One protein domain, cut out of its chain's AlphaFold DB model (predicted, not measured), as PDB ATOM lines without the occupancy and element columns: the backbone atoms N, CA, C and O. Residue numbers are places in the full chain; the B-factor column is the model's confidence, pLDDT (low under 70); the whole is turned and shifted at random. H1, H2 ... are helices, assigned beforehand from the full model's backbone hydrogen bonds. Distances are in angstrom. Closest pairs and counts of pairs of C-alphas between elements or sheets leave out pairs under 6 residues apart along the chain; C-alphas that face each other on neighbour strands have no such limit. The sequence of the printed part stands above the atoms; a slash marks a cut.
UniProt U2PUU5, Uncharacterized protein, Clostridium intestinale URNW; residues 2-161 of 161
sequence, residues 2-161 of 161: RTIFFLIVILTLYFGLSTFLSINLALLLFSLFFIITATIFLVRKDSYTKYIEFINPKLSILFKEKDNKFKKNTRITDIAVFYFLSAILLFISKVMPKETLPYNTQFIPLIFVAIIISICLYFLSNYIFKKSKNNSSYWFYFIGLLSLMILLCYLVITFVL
ATOM      1  N   ARG A   2     163.068 218.015 185.620       73.69
ATOM      2  CA  ARG A   2     164.135 218.266 184.622       73.69
ATOM      3  C   ARG A   2     163.775 217.871 183.184       73.69
ATOM      4  O   ARG A   2     164.123 218.597 182.271       73.69
ATOM      5  N   THR A   3     163.011 216.799 182.982       68.81
ATOM      6  CA  THR A   3     162.549 216.384 181.644       68.81
ATOM      7  C   THR A   3     161.568 217.378 181.019       68.81
ATOM      8  O   THR A   3     161.689 217.698 179.847       68.81
ATOM      9  N   ILE A   4     160.630 217.905 181.816       69.25
ATOM     10  CA  ILE A   4     159.683 218.943 181.379       69.25
ATOM     11  C   ILE A   4     160.450 220.232 181.077       69.25
ATOM     12  O   ILE A   4     160.230 220.845 180.043       69.25
ATOM     13  N   PHE A   5     161.404 220.597 181.937       74.56
ATOM     14  CA  PHE A   5     162.293 221.733 181.701       74.56
ATOM     15  C   PHE A   5     163.102 221.570 180.406       74.56
ATOM     16  O   PHE A   5     163.141 222.483 179.595       74.56
ATOM     17  N   PHE A   6     163.684 220.395 180.163       76.06
ATOM     18  CA  PHE A   6     164.419 220.103 178.931       76.06
ATOM     19  C   PHE A   6     163.521 220.183 177.690       76.06
ATOM     20  O   PHE A   6     163.940 220.698 176.660       76.06
ATOM     21  N   LEU A   7     162.269 219.734 177.802       73.62
ATOM     22  CA  LEU A   7     161.278 219.840 176.733       73.62
ATOM     23  C   LEU A   7     160.904 221.299 176.443       73.62
ATOM     24  O   LEU A   7     160.844 221.686 175.280       73.62
ATOM     25  N   ILE A   8     160.733 222.119 177.486       73.50
ATOM     26  CA  ILE A   8     160.542 223.570 177.348       73.50
ATOM     27  C   ILE A   8     161.752 224.188 176.643       73.50
ATOM     28  O   ILE A   8     161.566 224.913 175.678       73.50
ATOM     29  N   VAL A   9     162.979 223.848 177.052       78.94
ATOM     30  CA  VAL A   9     164.209 224.361 176.422       78.94
ATOM     31  C   VAL A   9     164.287 223.981 174.942       78.94
ATOM     32  O   VAL A   9     164.590 224.840 174.119       78.94
ATOM     33  N   ILE A  10     163.985 222.729 174.581       80.25
ATOM     34  CA  ILE A  10     163.949 222.288 173.177       80.25
ATOM     35  C   ILE A  10     162.913 223.084 172.383       80.25
ATOM     36  O   ILE A  10     163.221 223.540 171.285       80.25
ATOM     37  N   LEU A  11     161.709 223.272 172.932       73.94
ATOM     38  CA  LEU A  11     160.670 224.068 172.282       73.94
ATOM     39  C   LEU A  11     161.130 225.515 172.104       73.94
ATOM     40  O   LEU A  11     161.063 226.034 170.998       73.94
ATOM     41  N   THR A  12     161.659 226.155 173.148       76.62
ATOM     42  CA  THR A  12     162.173 227.528 173.071       76.62
ATOM     43  C   THR A  12     163.300 227.659 172.047       76.62
ATOM     44  O   THR A  12     163.316 228.630 171.297       76.62
ATOM     45  N   LEU A  13     164.208 226.681 171.960       79.50
ATOM     46  CA  LEU A  13     165.251 226.644 170.933       79.50
ATOM     47  C   LEU A  13     164.666 226.488 169.532       79.50
ATOM     48  O   LEU A  13     165.110 227.177 168.620       79.50
ATOM     49  N   TYR A  14     163.668 225.622 169.357       76.25
ATOM     50  CA  TYR A  14     162.957 225.485 168.091       76.25
ATOM     51  C   TYR A  14     162.318 226.801 167.659       76.25
ATOM     52  O   TYR A  14     162.513 227.203 166.517       76.25
ATOM     53  N   PHE A  15     161.651 227.502 168.578       70.69
ATOM     54  CA  PHE A  15     161.069 228.815 168.305       70.69
ATOM     55  C   PHE A  15     162.127 229.860 167.981       70.69
ATOM     56  O   PHE A  15     162.033 230.510 166.953       70.69
ATOM     57  N   GLY A  16     163.163 229.999 168.807       74.31
ATOM     58  CA  GLY A  16     164.234 230.957 168.534       74.31
ATOM     59  C   GLY A  16     164.883 230.695 167.173       74.31
ATOM     60  O   GLY A  16     165.064 231.610 166.374       74.31
ATOM     61  N   LEU A  17     165.167 229.432 166.853       74.38
ATOM     62  CA  LEU A  17     165.711 229.072 165.548       74.38
ATOM     63  C   LEU A  17     164.720 229.363 164.422       74.38
ATOM     64  O   LEU A  17     165.147 229.905 163.414       74.38
ATOM     65  N   SER A  18     163.428 229.077 164.583       68.75
ATOM     66  CA  SER A  18     162.423 229.357 163.552       68.75
ATOM     67  C   SER A  18     162.089 230.846 163.389       68.75
ATOM     68  O   SER A  18     161.533 231.224 162.361       68.75
ATOM     69  N   THR A  19     162.433 231.705 164.358       68.19
ATOM     70  CA  THR A  19     162.329 233.167 164.205       68.19
ATOM     71  C   THR A  19     163.489 233.773 163.422       68.19
ATOM     72  O   THR A  19     163.300 234.765 162.726       68.19
ATOM     73  N   PHE A  20     164.690 233.192 163.527       68.50
ATOM     74  CA  PHE A  20     165.886 233.684 162.828       68.50
ATOM     75  C   PHE A  20     166.173 232.936 161.517       68.50
ATOM     76  O   PHE A  20     166.856 233.458 160.640       68.50
ATOM     77  N   LEU A  21     165.668 231.712 161.378       71.94
ATOM     78  CA  LEU A  21     165.834 230.826 160.230       71.94
ATOM     79  C   LEU A  21     164.455 230.360 159.763       71.94
ATOM     80  O   LEU A  21     163.540 230.219 160.564       71.94
ATOM     81  N   SER A  22     164.308 230.025 158.480       76.75
ATOM     82  CA  SER A  22     163.076 229.365 158.021       76.75
ATOM     83  C   SER A  22     162.816 228.075 158.817       76.75
ATOM     84  O   SER A  22     163.757 227.340 159.134       76.75
ATOM     85  N   ILE A  23     161.545 227.766 159.084       76.56
ATOM     86  CA  ILE A  23     161.111 226.568 159.826       76.56
ATOM     87  C   ILE A  23     161.716 225.290 159.240       76.56
ATOM     88  O   ILE A  23     162.188 224.434 159.983       76.56
ATOM     89  N   ASN A  24     161.787 225.194 157.911       80.25
ATOM     90  CA  ASN A  24     162.377 224.048 157.218       80.25
ATOM     91  C   ASN A  24     163.845 223.834 157.617       80.25
ATOM     92  O   ASN A  24     164.279 222.706 157.839       80.25
ATOM     93  N   LEU A  25     164.600 224.922 157.768       82.75
ATOM     94  CA  LEU A  25     166.002 224.882 158.177       82.75
ATOM     95  C   LEU A  25     166.128 224.528 159.667       82.75
ATOM     96  O   LEU A  25     166.967 223.701 160.023       82.75
ATOM     97  N   ALA A  26     165.246 225.052 160.524       83.25
ATOM     98  CA  ALA A  26     165.176 224.651 161.930       83.25
ATOM     99  C   ALA A  26     164.883 223.143 162.075       83.25
ATOM    100  O   ALA A  26     165.619 222.432 162.758       83.25
ATOM    101  N   LEU A  27     163.873 222.622 161.371       83.62
ATOM    102  CA  LEU A  27     163.532 221.194 161.357       83.62
ATOM    103  C   LEU A  27     164.692 220.322 160.855       83.62
ATOM    104  O   LEU A  27     164.948 219.252 161.411       83.62
ATOM    105  N   LEU A  28     165.429 220.787 159.843       87.62
ATOM    106  CA  LEU A  28     166.610 220.095 159.327       87.62
ATOM    107  C   LEU A  28     167.736 220.039 160.371       87.62
ATOM    108  O   LEU A  28     168.334 218.980 160.563       87.62
ATOM    109  N   LEU A  29     167.987 221.133 161.097       88.56
ATOM    110  CA  LEU A  29     168.965 221.160 162.191       88.56
ATOM    111  C   LEU A  29     168.580 220.205 163.327       88.56
ATOM    112  O   LEU A  29     169.433 219.459 163.811       88.56
ATOM    113  N   PHE A  30     167.303 220.162 163.718       87.44
ATOM    114  CA  PHE A  30     166.825 219.195 164.712       87.44
ATOM    115  C   PHE A  30     166.945 217.751 164.218       87.44
ATOM    116  O   PHE A  30     167.360 216.875 164.977       87.44
ATOM    117  N   SER A  31     166.645 217.496 162.943       91.31
ATOM    118  CA  SER A  31     166.843 216.181 162.336       91.31
ATOM    119  C   SER A  31     168.308 215.735 162.419       91.31
ATOM    120  O   SER A  31     168.580 214.624 162.881       91.31
ATOM    121  N   LEU A  32     169.256 216.610 162.060       92.69
ATOM    122  CA  LEU A  32     170.694 216.344 162.177       92.69
ATOM    123  C   LEU A  32     171.117 216.103 163.628       92.69
ATOM    124  O   LEU A  32     171.845 215.150 163.908       92.69
ATOM    125  N   PHE A  33     170.631 216.925 164.560       92.38
ATOM    126  CA  PHE A  33     170.897 216.761 165.986       92.38
ATOM    127  C   PHE A  33     170.479 215.371 166.484       92.38
ATOM    128  O   PHE A  33     171.250 214.707 167.183       92.38
ATOM    129  N   PHE A  34     169.299 214.885 166.088       90.69
ATOM    130  CA  PHE A  34     168.838 213.551 166.472       90.69
ATOM    131  C   PHE A  34     169.667 212.424 165.844       90.69
ATOM    132  O   PHE A  34     169.977 211.465 166.550       90.69
ATOM    133  N   ILE A  35     170.109 212.550 164.585       93.00
ATOM    134  CA  ILE A  35     171.026 211.578 163.949       93.00
ATOM    135  C   ILE A  35     172.341 211.500 164.713       93.00
ATOM    136  O   ILE A  35     172.804 210.410 165.054       93.00
ATOM    137  N   ILE A  36     172.947 212.655 164.992       93.94
ATOM    138  CA  ILE A  36     174.225 212.737 165.702       93.94
ATOM    139  C   ILE A  36     174.079 212.102 167.085       93.94
ATOM    140  O   ILE A  36     174.887 211.260 167.476       93.94
ATOM    141  N   THR A  37     173.004 212.435 167.798       90.94
ATOM    142  CA  THR A  37     172.715 211.888 169.127       90.94
ATOM    143  C   THR A  37     172.523 210.366 169.085       90.94
ATOM    144  O   THR A  37     173.143 209.648 169.873       90.94
ATOM    145  N   ALA A  38     171.745 209.851 168.126       91.38
ATOM    146  CA  ALA A  38     171.543 208.416 167.920       91.38
ATOM    147  C   ALA A  38     172.864 207.685 167.632       91.38
ATOM    148  O   ALA A  38     173.146 206.637 168.218       91.38
ATOM    149  N   THR A  39     173.704 208.274 166.779       92.44
ATOM    150  CA  THR A  39     175.019 207.736 166.411       92.44
ATOM    151  C   THR A  39     175.951 207.693 167.623       92.44
ATOM    152  O   THR A  39     176.591 206.674 167.888       92.44
ATOM    153  N   ILE A  40     175.980 208.760 168.429       93.31
ATOM    154  CA  ILE A  40     176.764 208.808 169.670       93.31
ATOM    155  C   ILE A  40     176.300 207.719 170.642       93.31
ATOM    156  O   ILE A  40     177.141 207.033 171.222       93.31
ATOM    157  N   PHE A  41     174.991 207.519 170.816       92.19
ATOM    158  CA  PHE A  41     174.455 206.485 171.712       92.19
ATOM    159  C   PHE A  41     174.682 205.059 171.206       92.19
ATOM    160  O   PHE A  41     174.795 204.126 172.010       92.19
ATOM    161  N   LEU A  42     174.788 204.881 169.887       91.00
ATOM    162  CA  LEU A  42     175.152 203.608 169.279       91.00
ATOM    163  C   LEU A  42     176.595 203.225 169.632       91.00
ATOM    164  O   LEU A  42     176.829 202.103 170.091       91.00
ATOM    165  N   VAL A  43     177.530 204.169 169.480       90.81
ATOM    166  CA  VAL A  43     178.971 203.951 169.690       90.81
ATOM    167  C   VAL A  43     179.343 203.966 171.178       90.81
ATOM    168  O   VAL A  43     180.058 203.085 171.653       90.81
ATOM    169  N   ARG A  44     178.848 204.942 171.951       91.25
ATOM    170  CA  ARG A  44     179.257 205.191 173.344       91.25
ATOM    171  C   ARG A  44     178.117 204.921 174.320       91.25
ATOM    172  O   ARG A  44     177.267 205.773 174.573       91.25
ATOM    173  N   LYS A  45     178.154 203.738 174.943       88.19
ATOM    174  CA  LYS A  45     177.161 203.316 175.949       88.19
ATOM    175  C   LYS A  45     177.091 204.284 177.136       88.19
ATOM    176  O   LYS A  45     175.999 204.591 177.604       88.19
ATOM    177  N   ASP A  46     178.238 204.792 177.579       89.12
ATOM    178  CA  ASP A  46     178.324 205.682 178.742       89.12
ATOM    179  C   ASP A  46     177.675 207.042 178.483       89.12
ATOM    180  O   ASP A  46     177.080 207.625 179.388       89.12
ATOM    181  N   SER A  47     177.736 207.535 177.239       90.06
ATOM    182  CA  SER A  47     177.067 208.777 176.842       90.06
ATOM    183  C   SER A  47     175.550 208.662 176.977       90.06
ATOM    184  O   SER A  47     174.908 209.602 177.436       90.06
ATOM    185  N   TYR A  48     174.980 207.500 176.645       88.50
ATOM    186  CA  TYR A  48     173.551 207.239 176.827       88.50
ATOM    187  C   TYR A  48     173.159 207.174 178.310       88.50
ATOM    188  O   TYR A  48     172.170 207.779 178.719       88.50
ATOM    189  N   THR A  49     173.960 206.507 179.148       86.38
ATOM    190  CA  THR A  49     173.700 206.459 180.597       86.38
ATOM    191  C   THR A  49     173.716 207.860 181.214       86.38
ATOM    192  O   THR A  49     172.787 208.223 181.934       86.38
ATOM    193  N   LYS A  50     174.719 208.682 180.868       88.81
ATOM    194  CA  LYS A  50     174.815 210.085 181.311       88.81
ATOM    195  C   LYS A  50     173.640 210.931 180.819       88.81
ATOM    196  O   LYS A  50     173.137 211.770 181.559       88.81
ATOM    197  N   TYR A  51     173.177 210.694 179.592       89.00
ATOM    198  CA  TYR A  51     171.994 211.354 179.042       89.00
ATOM    199  C   TYR A  51     170.732 211.055 179.866       89.00
ATOM    200  O   TYR A  51     170.025 211.989 180.248       89.00
ATOM    201  N   ILE A  52     170.472 209.785 180.208       84.81
ATOM    202  CA  ILE A  52     169.309 209.426 181.040       84.81
ATOM    203  C   ILE A  52     169.414 210.082 182.421       84.81
ATOM    204  O   ILE A  52     168.435 210.646 182.910       84.81
ATOM    205  N   GLU A  53     170.595 210.035 183.044       87.00
ATOM    206  CA  GLU A  53     170.850 210.667 184.345       87.00
ATOM    207  C   GLU A  53     170.604 212.179 184.323       87.00
ATOM    208  O   GLU A  53     170.026 212.730 185.261       87.00
ATOM    209  N   PHE A  54     170.995 212.846 183.238       85.88
ATOM    210  CA  PHE A  54     170.800 214.279 183.074       85.88
ATOM    211  C   PHE A  54     169.321 214.640 182.886       85.88
ATOM    212  O   PHE A  54     168.786 215.486 183.610       85.88
ATOM    213  N   ILE A  55     168.642 213.974 181.946       81.56
ATOM    214  CA  ILE A  55     167.264 214.304 181.567       81.56
ATOM    215  C   ILE A  55     166.255 213.871 182.624       81.56
ATOM    216  O   ILE A  55     165.296 214.599 182.912       81.56
ATOM    217  N   ASN A  56     166.429 212.682 183.196       81.69
ATOM    218  CA  ASN A  56     165.511 212.145 184.184       81.69
ATOM    219  C   ASN A  56     166.257 211.364 185.279       81.69
ATOM    220  O   ASN A  56     166.236 210.132 185.283       81.69
ATOM    221  N   PRO A  57     166.838 212.062 186.274       81.06
ATOM    222  CA  PRO A  57     167.609 211.424 187.343       81.06
ATOM    223  C   PRO A  57     166.778 210.458 188.203       81.06
ATOM    224  O   PRO A  57     167.314 209.546 188.819       81.06
ATOM    225  N   LYS A  58     165.448 210.621 188.256       80.12
ATOM    226  CA  LYS A  58     164.575 209.666 188.959       80.12
ATOM    227  C   LYS A  58     164.425 208.365 188.172       80.12
ATOM    228  O   LYS A  58     164.429 207.287 188.757       80.12
ATOM    229  N   LEU A  59     164.294 208.465 186.850       75.75
ATOM    230  CA  LEU A  59     164.205 207.301 185.973       75.75
ATOM    231  C   LEU A  59     165.564 206.612 185.826       75.75
ATOM    232  O   LEU A  59     165.596 205.394 185.712       75.75
ATOM    233  N   SER A  60     166.678 207.343 185.919       83.50
ATOM    234  CA  SER A  60     168.016 206.748 185.887       83.50
ATOM    235  C   SER A  60     168.293 205.826 187.077       83.50
ATOM    236  O   SER A  60     168.941 204.801 186.893       83.50
ATOM    237  N   ILE A  61     167.781 206.141 188.275       83.44
ATOM    238  CA  ILE A  61     167.878 205.257 189.453       83.44
ATOM    239  C   ILE A  61     167.170 203.931 189.157       83.44
ATOM    240  O   ILE A  61     167.790 202.873 189.223       83.44
ATOM    241  N   LEU A  62     165.917 203.997 188.695       79.38
ATOM    242  CA  LEU A  62     165.151 202.810 188.301       79.38
ATOM    243  C   LEU A  62     165.811 202.054 187.141       79.38
ATOM    244  O   LEU A  62     165.803 200.831 187.110       79.38
ATOM    245  N   PHE A  63     166.395 202.769 186.178       82.50
ATOM    246  CA  PHE A  63     167.112 202.175 185.054       82.50
ATOM    247  C   PHE A  63     168.354 201.412 185.524       82.50
ATOM    248  O   PHE A  63     168.632 200.339 184.995       82.50
ATOM    249  N   LYS A  64     169.084 201.911 186.534       83.12
ATOM    250  CA  LYS A  64     170.248 201.226 187.123       83.12
ATOM    251  C   LYS A  64     169.877 199.909 187.800       83.12
ATOM    252  O   LYS A  64     170.671 198.976 187.712       83.12
ATOM    253  N   GLU A  65     168.682 199.810 188.372       84.38
ATOM    254  CA  GLU A  65     168.163 198.595 189.019       84.38
ATOM    255  C   GLU A  65     167.726 197.501 188.023       84.38
ATOM    256  O   GLU A  65     167.539 196.355 188.415       84.38
ATOM    257  N   LYS A  66     167.569 197.820 186.729       82.38
ATOM    258  CA  LYS A  66     167.160 196.844 185.701       82.38
ATOM    259  C   LYS A  66     168.318 195.967 185.212       82.38
ATOM    260  O   LYS A  66     169.481 196.382 185.188       82.38
ATOM    261  N   ASP A  67     167.978 194.786 184.702       84.94
ATOM    262  CA  ASP A  67     168.947 193.844 184.135       84.94
ATOM    263  C   ASP A  67     169.650 194.384 182.883       84.94
ATOM    264  O   ASP A  67     169.098 195.163 182.098       84.94
ATOM    265  N   ASN A  68     170.859 193.883 182.620       84.38
ATOM    266  CA  ASN A  68     171.669 194.288 181.465       84.38
ATOM    267  C   ASN A  68     170.960 194.066 180.116       84.38
ATOM    268  O   ASN A  68     171.129 194.865 179.193       84.38
ATOM    269  N   LYS A  69     170.135 193.016 179.998       83.25
ATOM    270  CA  LYS A  69     169.337 192.747 178.789       83.25
ATOM    271  C   LYS A  69     168.254 193.807 178.573       83.25
ATOM    272  O   LYS A  69     168.037 194.225 177.439       83.25
ATOM    273  N   PHE A  70     167.605 194.264 179.644       81.38
ATOM    274  CA  PHE A  70     166.617 195.342 179.583       81.38
ATOM    275  C   PHE A  70     167.292 196.656 179.184       81.38
ATOM    276  O   PHE A  70     166.924 197.243 178.173       81.38
ATOM    277  N   LYS A  71     168.377 197.033 179.875       84.75
ATOM    278  CA  LYS A  71     169.166 198.240 179.575       84.75
ATOM    279  C   LYS A  71     169.634 198.298 178.119       84.75
ATOM    280  O   LYS A  71     169.540 199.342 177.476       84.75
ATOM    281  N   LYS A  72     170.138 197.177 177.586       86.94
ATOM    282  CA  LYS A  72     170.580 197.079 176.187       86.94
ATOM    283  C   LYS A  72     169.413 197.282 175.220       86.94
ATOM    284  O   LYS A  72     169.568 198.025 174.255       86.94
ATOM    285  N   ASN A  73     168.274 196.647 175.482       83.38
ATOM    286  CA  ASN A  73     167.106 196.751 174.615       83.38
ATOM    287  C   ASN A  73     166.510 198.156 174.641       83.38
ATOM    288  O   ASN A  73     166.345 198.723 173.572       83.38
ATOM    289  N   THR A  74     166.301 198.756 175.817       82.62
ATOM    290  CA  THR A  74     165.823 200.144 175.933       82.62
ATOM    291  C   THR A  74     166.725 201.107 175.172       82.62
ATOM    292  O   THR A  74     166.230 201.938 174.421       82.62
ATOM    293  N   ARG A  75     168.052 200.945 175.265       87.19
ATOM    294  CA  ARG A  75     168.974 201.783 174.493       87.19
ATOM    295  C   ARG A  75     168.789 201.629 172.986       87.19
ATOM    296  O   ARG A  75     168.781 202.625 172.275       87.19
ATOM    297  N   ILE A  76     168.704 200.395 172.489       87.62
ATOM    298  CA  ILE A  76     168.506 200.140 171.055       87.62
ATOM    299  C   ILE A  76     167.174 200.736 170.595       87.62
ATOM    300  O   ILE A  76     167.123 201.371 169.546       87.62
ATOM    301  N   THR A  77     166.124 200.576 171.400       82.06
ATOM    302  CA  THR A  77     164.811 201.165 171.153       82.06
ATOM    303  C   THR A  77     164.900 202.689 171.072       82.06
ATOM    304  O   THR A  77     164.461 203.257 170.079       82.06
ATOM    305  N   ASP A  78     165.544 203.353 172.032       85.50
ATOM    306  CA  ASP A  78     165.703 204.813 172.022       85.50
ATOM    307  C   ASP A  78     166.518 205.299 170.815       85.50
ATOM    308  O   ASP A  78     166.149 206.279 170.174       85.50
ATOM    309  N   ILE A  79     167.597 204.595 170.449       88.25
ATOM    310  CA  ILE A  79     168.374 204.895 169.233       88.25
ATOM    311  C   ILE A  79     167.477 204.811 167.990       88.25
ATOM    312  O   ILE A  79     167.519 205.703 167.144       88.25
ATOM    313  N   ALA A  80     166.651 203.767 167.888       84.12
ATOM    314  CA  ALA A  80     165.715 203.610 166.778       84.12
ATOM    315  C   ALA A  80     164.677 204.746 166.744       84.12
ATOM    316  O   ALA A  80     164.402 205.274 165.669       84.12
ATOM    317  N   VAL A  81     164.165 205.181 167.904       82.25
ATOM    318  CA  VAL A  81     163.273 206.351 168.010       82.25
ATOM    319  C   VAL A  81     163.954 207.607 167.496       82.25
ATOM    320  O   VAL A  81     163.342 208.347 166.734       82.25
ATOM    321  N   PHE A  82     165.206 207.859 167.879       86.25
ATOM    322  CA  PHE A  82     165.920 209.052 167.428       86.25
ATOM    323  C   PHE A  82     166.136 209.068 165.914       86.25
ATOM    324  O   PHE A  82     165.920 210.103 165.285       86.25
ATOM    325  N   TYR A  83     166.493 207.930 165.311       87.62
ATOM    326  CA  TYR A  83     166.574 207.830 163.851       87.62
ATOM    327  C   TYR A  83     165.212 208.019 163.180       87.62
ATOM    328  O   TYR A  83     165.115 208.728 162.182       87.62
ATOM    329  N   PHE A  84     164.154 207.434 163.739       83.44
ATOM    330  CA  PHE A  84     162.804 207.570 163.201       83.44
ATOM    331  C   PHE A  84     162.295 209.018 163.276       83.44
ATOM    332  O   PHE A  84     161.815 209.556 162.282       83.44
ATOM    333  N   LEU A  85     162.479 209.685 164.420       82.56
ATOM    334  CA  LEU A  85     162.164 211.104 164.600       82.56
ATOM    335  C   LEU A  85     162.949 211.982 163.629       82.56
ATOM    336  O   LEU A  85     162.381 212.883 163.020       82.56
ATOM    337  N   SER A  86     164.240 211.705 163.453       88.38
ATOM    338  CA  SER A  86     165.055 212.413 162.473       88.38
ATOM    339  C   SER A  86     164.497 212.275 161.054       88.38
ATOM    340  O   SER A  86     164.378 213.286 160.356       88.38
ATOM    341  N   ALA A  87     164.135 211.059 160.637       84.00
ATOM    342  CA  ALA A  87     163.588 210.802 159.311       84.00
ATOM    343  C   ALA A  87     162.264 211.548 159.093       84.00
ATOM    344  O   ALA A  87     162.084 212.178 158.052       84.00
ATOM    345  N   ILE A  88     161.379 211.548 160.098       81.50
ATOM    346  CA  ILE A  88     160.130 212.322 160.069       81.50
ATOM    347  C   ILE A  88     160.427 213.816 159.924       81.50
ATOM    348  O   ILE A  88     159.880 214.460 159.037       81.50
ATOM    349  N   LEU A  89     161.317 214.373 160.748       83.12
ATOM    350  CA  LEU A  89     161.654 215.800 160.695       83.12
ATOM    351  C   LEU A  89     162.285 216.202 159.359       83.12
ATOM    352  O   LEU A  89     161.997 217.279 158.846       83.12
ATOM    353  N   LEU A  90     163.111 215.329 158.777       85.56
ATOM    354  CA  LEU A  90     163.712 215.536 157.460       85.56
ATOM    355  C   LEU A  90     162.681 215.447 156.331       85.56
ATOM    356  O   LEU A  90     162.796 216.147 155.331       85.56
ATOM    357  N   PHE A  91     161.682 214.578 156.469       81.06
ATOM    358  CA  PHE A  91     160.575 214.505 155.526       81.06
ATOM    359  C   PHE A  91     159.709 215.766 155.610       81.06
ATOM    360  O   PHE A  91     159.486 216.420 154.593       81.06
ATOM    361  N   ILE A  92     159.302 216.163 156.820       78.25
ATOM    362  CA  ILE A  92     158.495 217.369 157.046       78.25
ATOM    363  C   ILE A  92     159.230 218.604 156.519       78.25
ATOM    364  O   ILE A  92     158.630 219.390 155.796       78.25
ATOM    365  N   SER A  93     160.533 218.753 156.783       81.38
ATOM    366  CA  SER A  93     161.297 219.915 156.303       81.38
ATOM    367  C   SER A  93     161.367 220.038 154.778       81.38
ATOM    368  O   SER A  93     161.594 221.135 154.267       81.38
ATOM    369  N   LYS A  94     161.178 218.933 154.043       81.44
ATOM    370  CA  LYS A  94     161.135 218.918 152.573       81.44
ATOM    371  C   LYS A  94     159.742 219.163 152.005       81.44
ATOM    372  O   LYS A  94     159.640 219.739 150.927       81.44
ATOM    373  N   VAL A  95     158.702 218.683 152.685       77.31
ATOM    374  CA  VAL A  95     157.312 218.746 152.202       77.31
ATOM    375  C   VAL A  95     156.614 220.032 152.649       77.31
ATOM    376  O   VAL A  95     155.698 220.499 151.980       77.31
ATOM    377  N   MET A  96     157.057 220.633 153.756       71.31
ATOM    378  CA  MET A  96     156.454 221.845 154.299       71.31
ATOM    379  C   MET A  96     156.696 223.050 153.364       71.31
ATOM    380  O   MET A  96     157.846 223.305 152.971       71.31
ATOM    381  N   PRO A  97     155.637 223.802 152.992       68.69
ATOM    382  CA  PRO A  97     155.760 224.949 152.104       68.69
ATOM    383  C   PRO A  97     156.743 225.980 152.665       68.69
ATOM    384  O   PRO A  97     156.763 226.253 153.862       68.69
ATOM    385  N   LYS A  98     157.549 226.596 151.791       66.69
ATOM    386  CA  LYS A  98     158.559 227.594 152.195       66.69
ATOM    387  C   LYS A  98     157.953 228.858 152.825       66.69
ATOM    388  O   LYS A  98     158.674 229.589 153.496       66.69
ATOM    389  N   GLU A  99     156.665 229.109 152.598       60.72
ATOM    390  CA  GLU A  99     155.987 230.362 152.953       60.72
ATOM    391  C   GLU A  99     155.100 230.280 154.202       60.72
ATOM    392  O   GLU A  99     154.547 231.290 154.632       60.72
ATOM    393  N   THR A 100     154.960 229.122 154.847       52.41
ATOM    394  CA  THR A 100     154.036 229.006 155.978       52.41
ATOM    395  C   THR A 100     154.733 229.266 157.305       52.41
ATOM    396  O   THR A 100     155.177 228.355 157.995       52.41
ATOM    397  N   LEU A 101     154.774 230.546 157.677       53.41
ATOM    398  CA  LEU A 101     153.985 231.015 158.818       53.41
ATOM    399  C   LEU A 101     153.806 232.540 158.754       53.41
ATOM    400  O   LEU A 101     154.747 233.273 159.065       53.41
ATOM    401  N   PRO A 102     152.594 233.060 158.483       47.50
ATOM    402  CA  PRO A 102     152.201 234.276 159.172       47.50
ATOM    403  C   PRO A 102     152.234 233.958 160.670       47.50
ATOM    404  O   PRO A 102     151.800 232.884 161.090       47.50
ATOM    405  N   TYR A 103     152.757 234.879 161.469       52.41
ATOM    406  CA  TYR A 103     152.790 234.882 162.937       52.41
ATOM    407  C   TYR A 103     151.360 234.914 163.545       52.41
ATOM    408  O   TYR A 103     151.030 235.742 164.388       52.41
ATOM    409  N   ASN A 104     150.457 234.061 163.060       53.19
ATOM    410  CA  ASN A 104     149.031 234.128 163.313       53.19
ATOM    411  C   ASN A 104     148.657 233.407 164.607       53.19
ATOM    412  O   ASN A 104     149.221 232.385 165.001       53.19
ATOM    413  N   THR A 105     147.606 233.941 165.215       53.50
ATOM    414  CA  THR A 105     146.901 233.532 166.438       53.50
ATOM    415  C   THR A 105     146.551 232.038 166.552       53.50
ATOM    416  O   THR A 105     146.226 231.576 167.643       53.50
ATOM    417  N   GLN A 106     146.668 231.256 165.473       52.19
ATOM    418  CA  GLN A 106     146.459 229.802 165.445       52.19
ATOM    419  C   GLN A 106     147.676 228.983 165.923       52.19
ATOM    420  O   GLN A 106     147.542 227.792 166.203       52.19
ATOM    421  N   PHE A 107     148.854 229.595 166.081       59.06
ATOM    422  CA  PHE A 107     150.063 228.877 166.506       59.06
ATOM    423  C   PHE A 107     150.110 228.592 168.015       59.06
ATOM    424  O   PHE A 107     150.539 227.525 168.449       59.06
ATOM    425  N   ILE A 108     149.609 229.526 168.826       61.31
ATOM    426  CA  ILE A 108     149.532 229.409 170.291       61.31
ATOM    427  C   ILE A 108     148.717 228.180 170.743       61.31
ATOM    428  O   ILE A 108     149.219 227.424 171.580       61.31
ATOM    429  N   PRO A 109     147.506 227.909 170.210       63.56
ATOM    430  CA  PRO A 109     146.761 226.716 170.602       63.56
ATOM    431  C   PRO A 109     147.468 225.417 170.194       63.56
ATOM    432  O   PRO A 109     147.443 224.458 170.963       63.56
ATOM    433  N   LEU A 110     148.178 225.386 169.058       60.56
ATOM    434  CA  LEU A 110     148.941 224.208 168.632       60.56
ATOM    435  C   LEU A 110     150.097 223.890 169.600       60.56
ATOM    436  O   LEU A 110     150.326 222.731 169.944       60.56
ATOM    437  N   ILE A 111     150.776 224.925 170.109       63.88
ATOM    438  CA  ILE A 111     151.813 224.803 171.148       63.88
ATOM    439  C   ILE A 111     151.222 224.247 172.435       63.88
ATOM    440  O   ILE A 111     151.786 223.334 173.038       63.88
ATOM    441  N   PHE A 112     150.086 224.795 172.858       64.81
ATOM    442  CA  PHE A 112     149.434 224.372 174.087       64.81
ATOM    443  C   PHE A 112     149.041 222.891 174.014       64.81
ATOM    444  O   PHE A 112     149.330 222.124 174.933       64.81
ATOM    445  N   VAL A 113     148.496 222.458 172.873       65.56
ATOM    446  CA  VAL A 113     148.188 221.049 172.596       65.56
ATOM    447  C   VAL A 113     149.457 220.189 172.600       65.56
ATOM    448  O   VAL A 113     149.483 219.154 173.266       65.56
ATOM    449  N   ALA A 114     150.538 220.615 171.939       63.28
ATOM    450  CA  ALA A 114     151.798 219.871 171.909       63.28
ATOM    451  C   ALA A 114     152.429 219.711 173.305       63.28
ATOM    452  O   ALA A 114     152.946 218.640 173.639       63.28
ATOM    453  N   ILE A 115     152.355 220.749 174.146       67.56
ATOM    454  CA  ILE A 115     152.820 220.710 175.538       67.56
ATOM    455  C   ILE A 115     151.968 219.738 176.359       67.56
ATOM    456  O   ILE A 115     152.530 218.896 177.061       67.56
ATOM    457  N   ILE A 116     150.636 219.798 176.248       72.88
ATOM    458  CA  ILE A 116     149.731 218.874 176.950       72.88
ATOM    459  C   ILE A 116     150.028 217.429 176.546       72.88
ATOM    460  O   ILE A 116     150.250 216.590 177.420       72.88
ATOM    461  N   ILE A 117     150.110 217.143 175.242       68.56
ATOM    462  CA  ILE A 117     150.433 215.804 174.730       68.56
ATOM    463  C   ILE A 117     151.785 215.343 175.278       68.56
ATOM    464  O   ILE A 117     151.895 214.228 175.781       68.56
ATOM    465  N   SER A 118     152.802 216.205 175.260       65.94
ATOM    466  CA  SER A 118     154.135 215.884 175.780       65.94
ATOM    467  C   SER A 118     154.126 215.554 177.276       65.94
ATOM    468  O   SER A 118     154.784 214.607 177.710       65.94
ATOM    469  N   ILE A 119     153.355 216.299 178.074       72.25
ATOM    470  CA  ILE A 119     153.178 216.039 179.508       72.25
ATOM    471  C   ILE A 119     152.461 214.699 179.717       72.25
ATOM    472  O   ILE A 119     152.924 213.877 180.514       72.25
ATOM    473  N   CYS A 120     151.379 214.440 178.979       72.88
ATOM    474  CA  CYS A 120     150.657 213.171 179.024       72.88
ATOM    475  C   CYS A 120     151.570 211.992 178.663       72.88
ATOM    476  O   CYS A 120     151.639 211.024 179.420       72.88
ATOM    477  N   LEU A 121     152.333 212.094 177.570       71.06
ATOM    478  CA  LEU A 121     153.292 211.073 177.141       71.06
ATOM    479  C   LEU A 121     154.397 210.852 178.175       71.06
ATOM    480  O   LEU A 121     154.771 209.708 178.430       71.06
ATOM    481  N   TYR A 122     154.891 211.913 178.818       72.25
ATOM    482  CA  TYR A 122     155.871 211.797 179.897       72.25
ATOM    483  C   TYR A 122     155.318 210.988 181.079       72.25
ATOM    484  O   TYR A 122     155.985 210.067 181.562       72.25
ATOM    485  N   PHE A 123     154.101 211.292 181.541       74.88
ATOM    486  CA  PHE A 123     153.476 210.543 182.634       74.88
ATOM    487  C   PHE A 123     153.178 209.096 182.241       74.88
ATOM    488  O   PHE A 123     153.469 208.191 183.026       74.88
ATOM    489  N   LEU A 124     152.675 208.871 181.024       73.38
ATOM    490  CA  LEU A 124     152.371 207.541 180.503       73.38
ATOM    491  C   LEU A 124     153.642 206.689 180.406       73.38
ATOM    492  O   LEU A 124     153.693 205.592 180.957       73.38
ATOM    493  N   SER A 125     154.698 207.225 179.788       69.69
ATOM    494  CA  SER A 125     155.995 206.559 179.637       69.69
ATOM    495  C   SER A 125     156.608 206.215 180.995       69.69
ATOM    496  O   SER A 125     157.030 205.082 181.223       69.69
ATOM    497  N   ASN A 126     156.573 207.145 181.952       71.88
ATOM    498  CA  ASN A 126     157.095 206.903 183.294       71.88
ATOM    499  C   ASN A 126     156.270 205.847 184.061       71.88
ATOM    500  O   ASN A 126     156.830 205.026 184.788       71.88
ATOM    501  N   TYR A 127     154.944 205.836 183.886       74.19
ATOM    502  CA  TYR A 127     154.068 204.812 184.459       74.19
ATOM    503  C   TYR A 127     154.359 203.424 183.869       74.19
ATOM    504  O   TYR A 127     154.555 202.461 184.615       74.19
ATOM    505  N   ILE A 128     154.463 203.331 182.540       71.25
ATOM    506  CA  ILE A 128     154.809 202.103 181.814       71.25
ATOM    507  C   ILE A 128     156.176 201.586 182.269       71.25
ATOM    508  O   ILE A 128     156.313 200.410 182.605       71.25
ATOM    509  N   PHE A 129     157.175 202.467 182.344       69.38
ATOM    510  CA  PHE A 129     158.532 202.108 182.744       69.38
ATOM    511  C   PHE A 129     158.567 201.516 184.159       69.38
ATOM    512  O   PHE A 129     159.152 200.451 184.370       69.38
ATOM    513  N   LYS A 130     157.858 202.140 185.113       69.50
ATOM    514  CA  LYS A 130     157.714 201.631 186.487       69.50
ATOM    515  C   LYS A 130     157.026 200.268 186.551       69.50
ATOM    516  O   LYS A 130     157.461 199.404 187.308       69.50
ATOM    517  N   LYS A 131     155.955 200.070 185.777       70.62
ATOM    518  CA  LYS A 131     155.143 198.844 185.821       70.62
ATOM    519  C   LYS A 131     155.770 197.686 185.040       70.62
ATOM    520  O   LYS A 131     155.502 196.524 185.344       70.62
ATOM    521  N   SER A 132     156.623 197.980 184.058       60.34
ATOM    522  CA  SER A 132     157.288 196.958 183.252       60.34
ATOM    523  C   SER A 132     158.320 196.179 184.080       60.34
ATOM    524  O   SER A 132     159.435 196.633 184.356       60.34
ATOM    525  N   LYS A 133     157.929 194.978 184.519       58.25
ATOM    526  CA  LYS A 133     158.858 193.983 185.079       58.25
ATOM    527  C   LYS A 133     159.600 193.222 183.973       58.25
ATOM    528  O   LYS A 133     160.775 192.938 184.143       58.25
ATOM    529  N   ASN A 134     158.944 192.976 182.832       58.81
ATOM    530  CA  ASN A 134     159.494 192.250 181.682       58.81
ATOM    531  C   ASN A 134     159.515 193.092 180.398       58.81
ATOM    532  O   ASN A 134     158.645 193.934 180.169       58.81
ATOM    533  N   ASN A 135     160.488 192.795 179.527       59.53
ATOM    534  CA  ASN A 135     160.680 193.446 178.224       59.53
ATOM    535  C   ASN A 135     159.419 193.400 177.340       59.53
ATOM    536  O   ASN A 135     159.109 194.383 176.683       59.53
ATOM    537  N   SER A 136     158.680 192.286 177.323       60.75
ATOM    538  CA  SER A 136     157.533 192.092 176.418       60.75
ATOM    539  C   SER A 136     156.417 193.121 176.625       60.75
ATOM    540  O   SER A 136     155.932 193.703 175.658       60.75
ATOM    541  N   SER A 137     156.051 193.407 177.877       61.44
ATOM    542  CA  SER A 137     155.038 194.420 178.187       61.44
ATOM    543  C   SER A 137     155.512 195.824 177.808       61.44
ATOM    544  O   SER A 137     154.726 196.606 177.288       61.44
ATOM    545  N   TYR A 138     156.798 196.134 178.006       65.88
ATOM    546  CA  TYR A 138     157.376 197.420 177.603       65.88
ATOM    547  C   TYR A 138     157.287 197.637 176.083       65.88
ATOM    548  O   TYR A 138     156.874 198.708 175.649       65.88
ATOM    549  N   TRP A 139     157.579 196.605 175.282       62.69
ATOM    550  CA  TRP A 139     157.478 196.666 173.818       62.69
ATOM    551  C   TRP A 139     156.051 196.916 173.322       62.69
ATOM    552  O   TRP A 139     155.864 197.747 172.439       62.69
ATOM    553  N   PHE A 140     155.041 196.267 173.910       63.41
ATOM    554  CA  PHE A 140     153.640 196.499 173.535       63.41
ATOM    555  C   PHE A 140     153.209 197.952 173.760       63.41
ATOM    556  O   PHE A 140     152.626 198.577 172.876       63.41
ATOM    557  N   TYR A 141     153.540 198.513 174.924       64.94
ATOM    558  CA  TYR A 141     153.224 199.908 175.221       64.94
ATOM    559  C   TYR A 141     154.034 200.888 174.369       64.94
ATOM    560  O   TYR A 141     153.510 201.919 173.957       64.94
ATOM    561  N   PHE A 142     155.291 200.559 174.076       66.25
ATOM    562  CA  PHE A 142     156.146 201.354 173.208       66.25
ATOM    563  C   PHE A 142     155.608 201.418 171.769       66.25
ATOM    564  O   PHE A 142     155.523 202.503 171.202       66.25
ATOM    565  N   ILE A 143     155.161 200.287 171.210       69.00
ATOM    566  CA  ILE A 143     154.529 200.233 169.881       69.00
ATOM    567  C   ILE A 143     153.251 201.079 169.851       69.00
ATOM    568  O   ILE A 143     153.049 201.833 168.903       69.00
ATOM    569  N   GLY A 144     152.420 201.009 170.898       67.88
ATOM    570  CA  GLY A 144     151.212 201.834 171.001       67.88
ATOM    571  C   GLY A 144     151.503 203.335 171.092       67.88
ATOM    572  O   GLY A 144     150.753 204.153 170.572       67.88
ATOM    573  N   LEU A 145     152.615 203.718 171.718       69.69
ATOM    574  CA  LEU A 145     153.041 205.114 171.809       69.69
ATOM    575  C   LEU A 145     153.600 205.605 170.461       69.69
ATOM    576  O   LEU A 145     153.303 206.718 170.030       69.69
ATOM    577  N   LEU A 146     154.340 204.744 169.760       69.44
ATOM    578  CA  LEU A 146     154.892 205.022 168.436       69.44
ATOM    579  C   LEU A 146     153.791 205.161 167.371       69.44
ATOM    580  O   LEU A 146     153.844 206.084 166.560       69.44
ATOM    581  N   SER A 147     152.758 204.312 167.404       66.06
ATOM    582  CA  SER A 147     151.604 204.430 166.502       66.06
ATOM    583  C   SER A 147     150.814 205.720 166.739       66.06
ATOM    584  O   SER A 147     150.387 206.366 165.784       66.06
ATOM    585  N   LEU A 148     150.691 206.151 167.997       68.00
ATOM    586  CA  LEU A 148     150.033 207.405 168.363       68.00
ATOM    587  C   LEU A 148     150.823 208.626 167.857       68.00
ATOM    588  O   LEU A 148     150.224 209.576 167.356       68.00
ATOM    589  N   MET A 149     152.161 208.581 167.891       66.88
ATOM    590  CA  MET A 149     152.999 209.623 167.278       66.88
ATOM    591  C   MET A 149     152.851 209.684 165.752       66.88
ATOM    592  O   MET A 149     152.797 210.781 165.195       66.88
ATOM    593  N   ILE A 150     152.760 208.533 165.076       70.56
ATOM    594  CA  ILE A 150     152.532 208.471 163.623       70.56
ATOM    595  C   ILE A 150     151.165 209.066 163.269       70.56
ATOM    596  O   ILE A 150     151.069 209.865 162.340       70.56
ATOM    597  N   LEU A 151     150.124 208.733 164.036       68.94
ATOM    598  CA  LEU A 151     148.776 209.266 163.835       68.94
ATOM    599  C   LEU A 151     148.726 210.788 164.031       68.94
ATOM    600  O   LEU A 151     148.119 211.492 163.229       68.94
ATOM    601  N   LEU A 152     149.414 211.312 165.048       65.25
ATOM    602  CA  LEU A 152     149.542 212.757 165.248       65.25
ATOM    603  C   LEU A 152     150.287 213.433 164.091       65.25
ATOM    604  O   LEU A 152     149.846 214.482 163.631       65.25
ATOM    605  N   CYS A 153     151.365 212.831 163.575       62.69
ATOM    606  CA  CYS A 153     152.045 213.353 162.385       62.69
ATOM    607  C   CYS A 153     151.112 213.377 161.168       62.69
ATOM    608  O   CYS A 153     151.076 214.374 160.454       62.69
ATOM    609  N   TYR A 154     150.329 212.317 160.954       66.38
ATOM    610  CA  TYR A 154     149.355 212.255 159.865       66.38
ATOM    611  C   TYR A 154     148.282 213.345 159.979       66.38
ATOM    612  O   TYR A 154     147.959 213.994 158.985       66.38
ATOM    613  N   LEU A 155     147.771 213.596 161.188       62.34
ATOM    614  CA  LEU A 155     146.809 214.671 161.440       62.34
ATOM    615  C   LEU A 155     147.417 216.053 161.192       62.34
ATOM    616  O   LEU A 155     146.787 216.891 160.562       62.34
ATOM    617  N   VAL A 156     148.657 216.292 161.623       59.50
ATOM    618  CA  VAL A 156     149.345 217.564 161.347       59.50
ATOM    619  C   VAL A 156     149.531 217.764 159.843       59.50
ATOM    620  O   VAL A 156     149.279 218.853 159.348       59.50
ATOM    621  N   ILE A 157     149.906 216.719 159.103       58.94
ATOM    622  CA  ILE A 157     150.046 216.790 157.641       58.94
ATOM    623  C   ILE A 157     148.700 217.100 156.977       58.94
ATOM    624  O   ILE A 157     148.655 217.956 156.107       58.94
ATOM    625  N   THR A 158     147.611 216.453 157.393       57.59
ATOM    626  CA  THR A 158     146.283 216.622 156.767       57.59
ATOM    627  C   THR A 158     145.547 217.907 157.152       57.59
ATOM    628  O   THR A 158     144.643 218.302 156.430       57.59
ATOM    629  N   PHE A 159     145.895 218.552 158.270       51.25
ATOM    630  CA  PHE A 159     145.301 219.836 158.673       51.25
ATOM    631  C   PHE A 159     146.130 221.065 158.264       51.25
ATOM    632  O   PHE A 159     145.614 222.178 158.331       51.25
ATOM    633  N   VAL A 160     147.409 220.889 157.908       50.06
ATOM    634  CA  VAL A 160     148.327 221.990 157.542       50.06
ATOM    635  C   VAL A 160     148.551 222.103 156.024       50.06
ATOM    636  O   VAL A 160     148.889 223.193 155.563       50.06
ATOM    637  N   LEU A 161     148.369 221.019 155.256       43.41
ATOM    638  CA  LEU A 161     148.294 221.019 153.782       43.41
ATOM    639  C   LEU A 161     146.844 221.126 153.314       43.41
ATOM    640  O   LEU A 161     146.635 221.797 152.280       43.41
TER     641      LEU A 161
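Overview. This is residues 2 to 161 of the 161 residues of an uncharacterized protein of Clostridium intestinale URNW (UniProt U2PUU5). Five long helices, H1, H2, H5, H6 and H7, make an up-and-down bundle, loosely closed into a ring in the order H1, H2, H5, H7, H6; H2 and H5 are joined closely along their length, while the other contacts are few. A short helical hairpin, H3 and H4, fills in at the end of the bundle where H2 and H6 end and H5 and H7 begin, and a long link from H5 to H6 spans the other end. The printed part has 160 residues with seven named helices, H1 to H7 in chain order, and no named strand; the class is all helix. The whole is compact, with a radius of gyration of the C-alphas of 16.8 A, and elongated, spanning 50 by 28 by 25 A.

Along the chain. The longest helix, H5, holds residues 68 to 95 and measures 40.8 A, from C-alpha 68 at (171.669, 194.288, 181.465) to C-alpha 95 at (157.312, 218.746, 152.202). H2, residues 23 to 43, measures 30.5 A, and H1, residues 2 to 20, 26.8 A; C-alpha 2 is at (164.135, 218.266, 184.622). H7, residues 135 to 160, measures 37.4 A, and H6, residues 107 to 131, 36.1 A. H3 is residues 45 to 55 and H4 residues 57 to 65.

Arrangement. H5 and H2 touch, with a shallow tilt of 22 degrees, opposite ways; their closest C-alphas, of Ser 86 and Ser 31, are 4.2 A apart. H5 and H7 are close but not clearly touching, the same way at 9 degrees, a shallow tilt; the C-alphas of Phe 70 and Asn 135 come closest, at 6.4 A. H6 and H7, a hairpin, only just touch, with 3 pairs of C-alphas within 8 A, the closest those of Ile 128 and Tyr 138 at 6.8 A. H1 and H2 form a hairpin at a steep tilt of 42 degrees, with C-alphas 18 and 26 closest at 5.7 A. Residues 2 to 6 of H1 touch H3, about perpendicular at 88 degrees. H3 and H4 touch as a hairpin, C-alphas 53 and 60 closest at 5.1 A. H5 and H6 are apart. Every O i to N i+4 pair is within hydrogen-bond range in H1, H2, H3, H5, H6 and H7; in H4 it is 4 of 5.

Size, cuts and confidence. The C-alphas farthest apart, of Asp 67 and Pro 102, are 50.4 A apart. The printed part has no cut. The link from H5 to H6, 11 residues, is long. Mean pLDDT of the printed part is 75.1; it is under 70 in 58 residues, among them 97 to 115, 132 to 149 and 151 to 161.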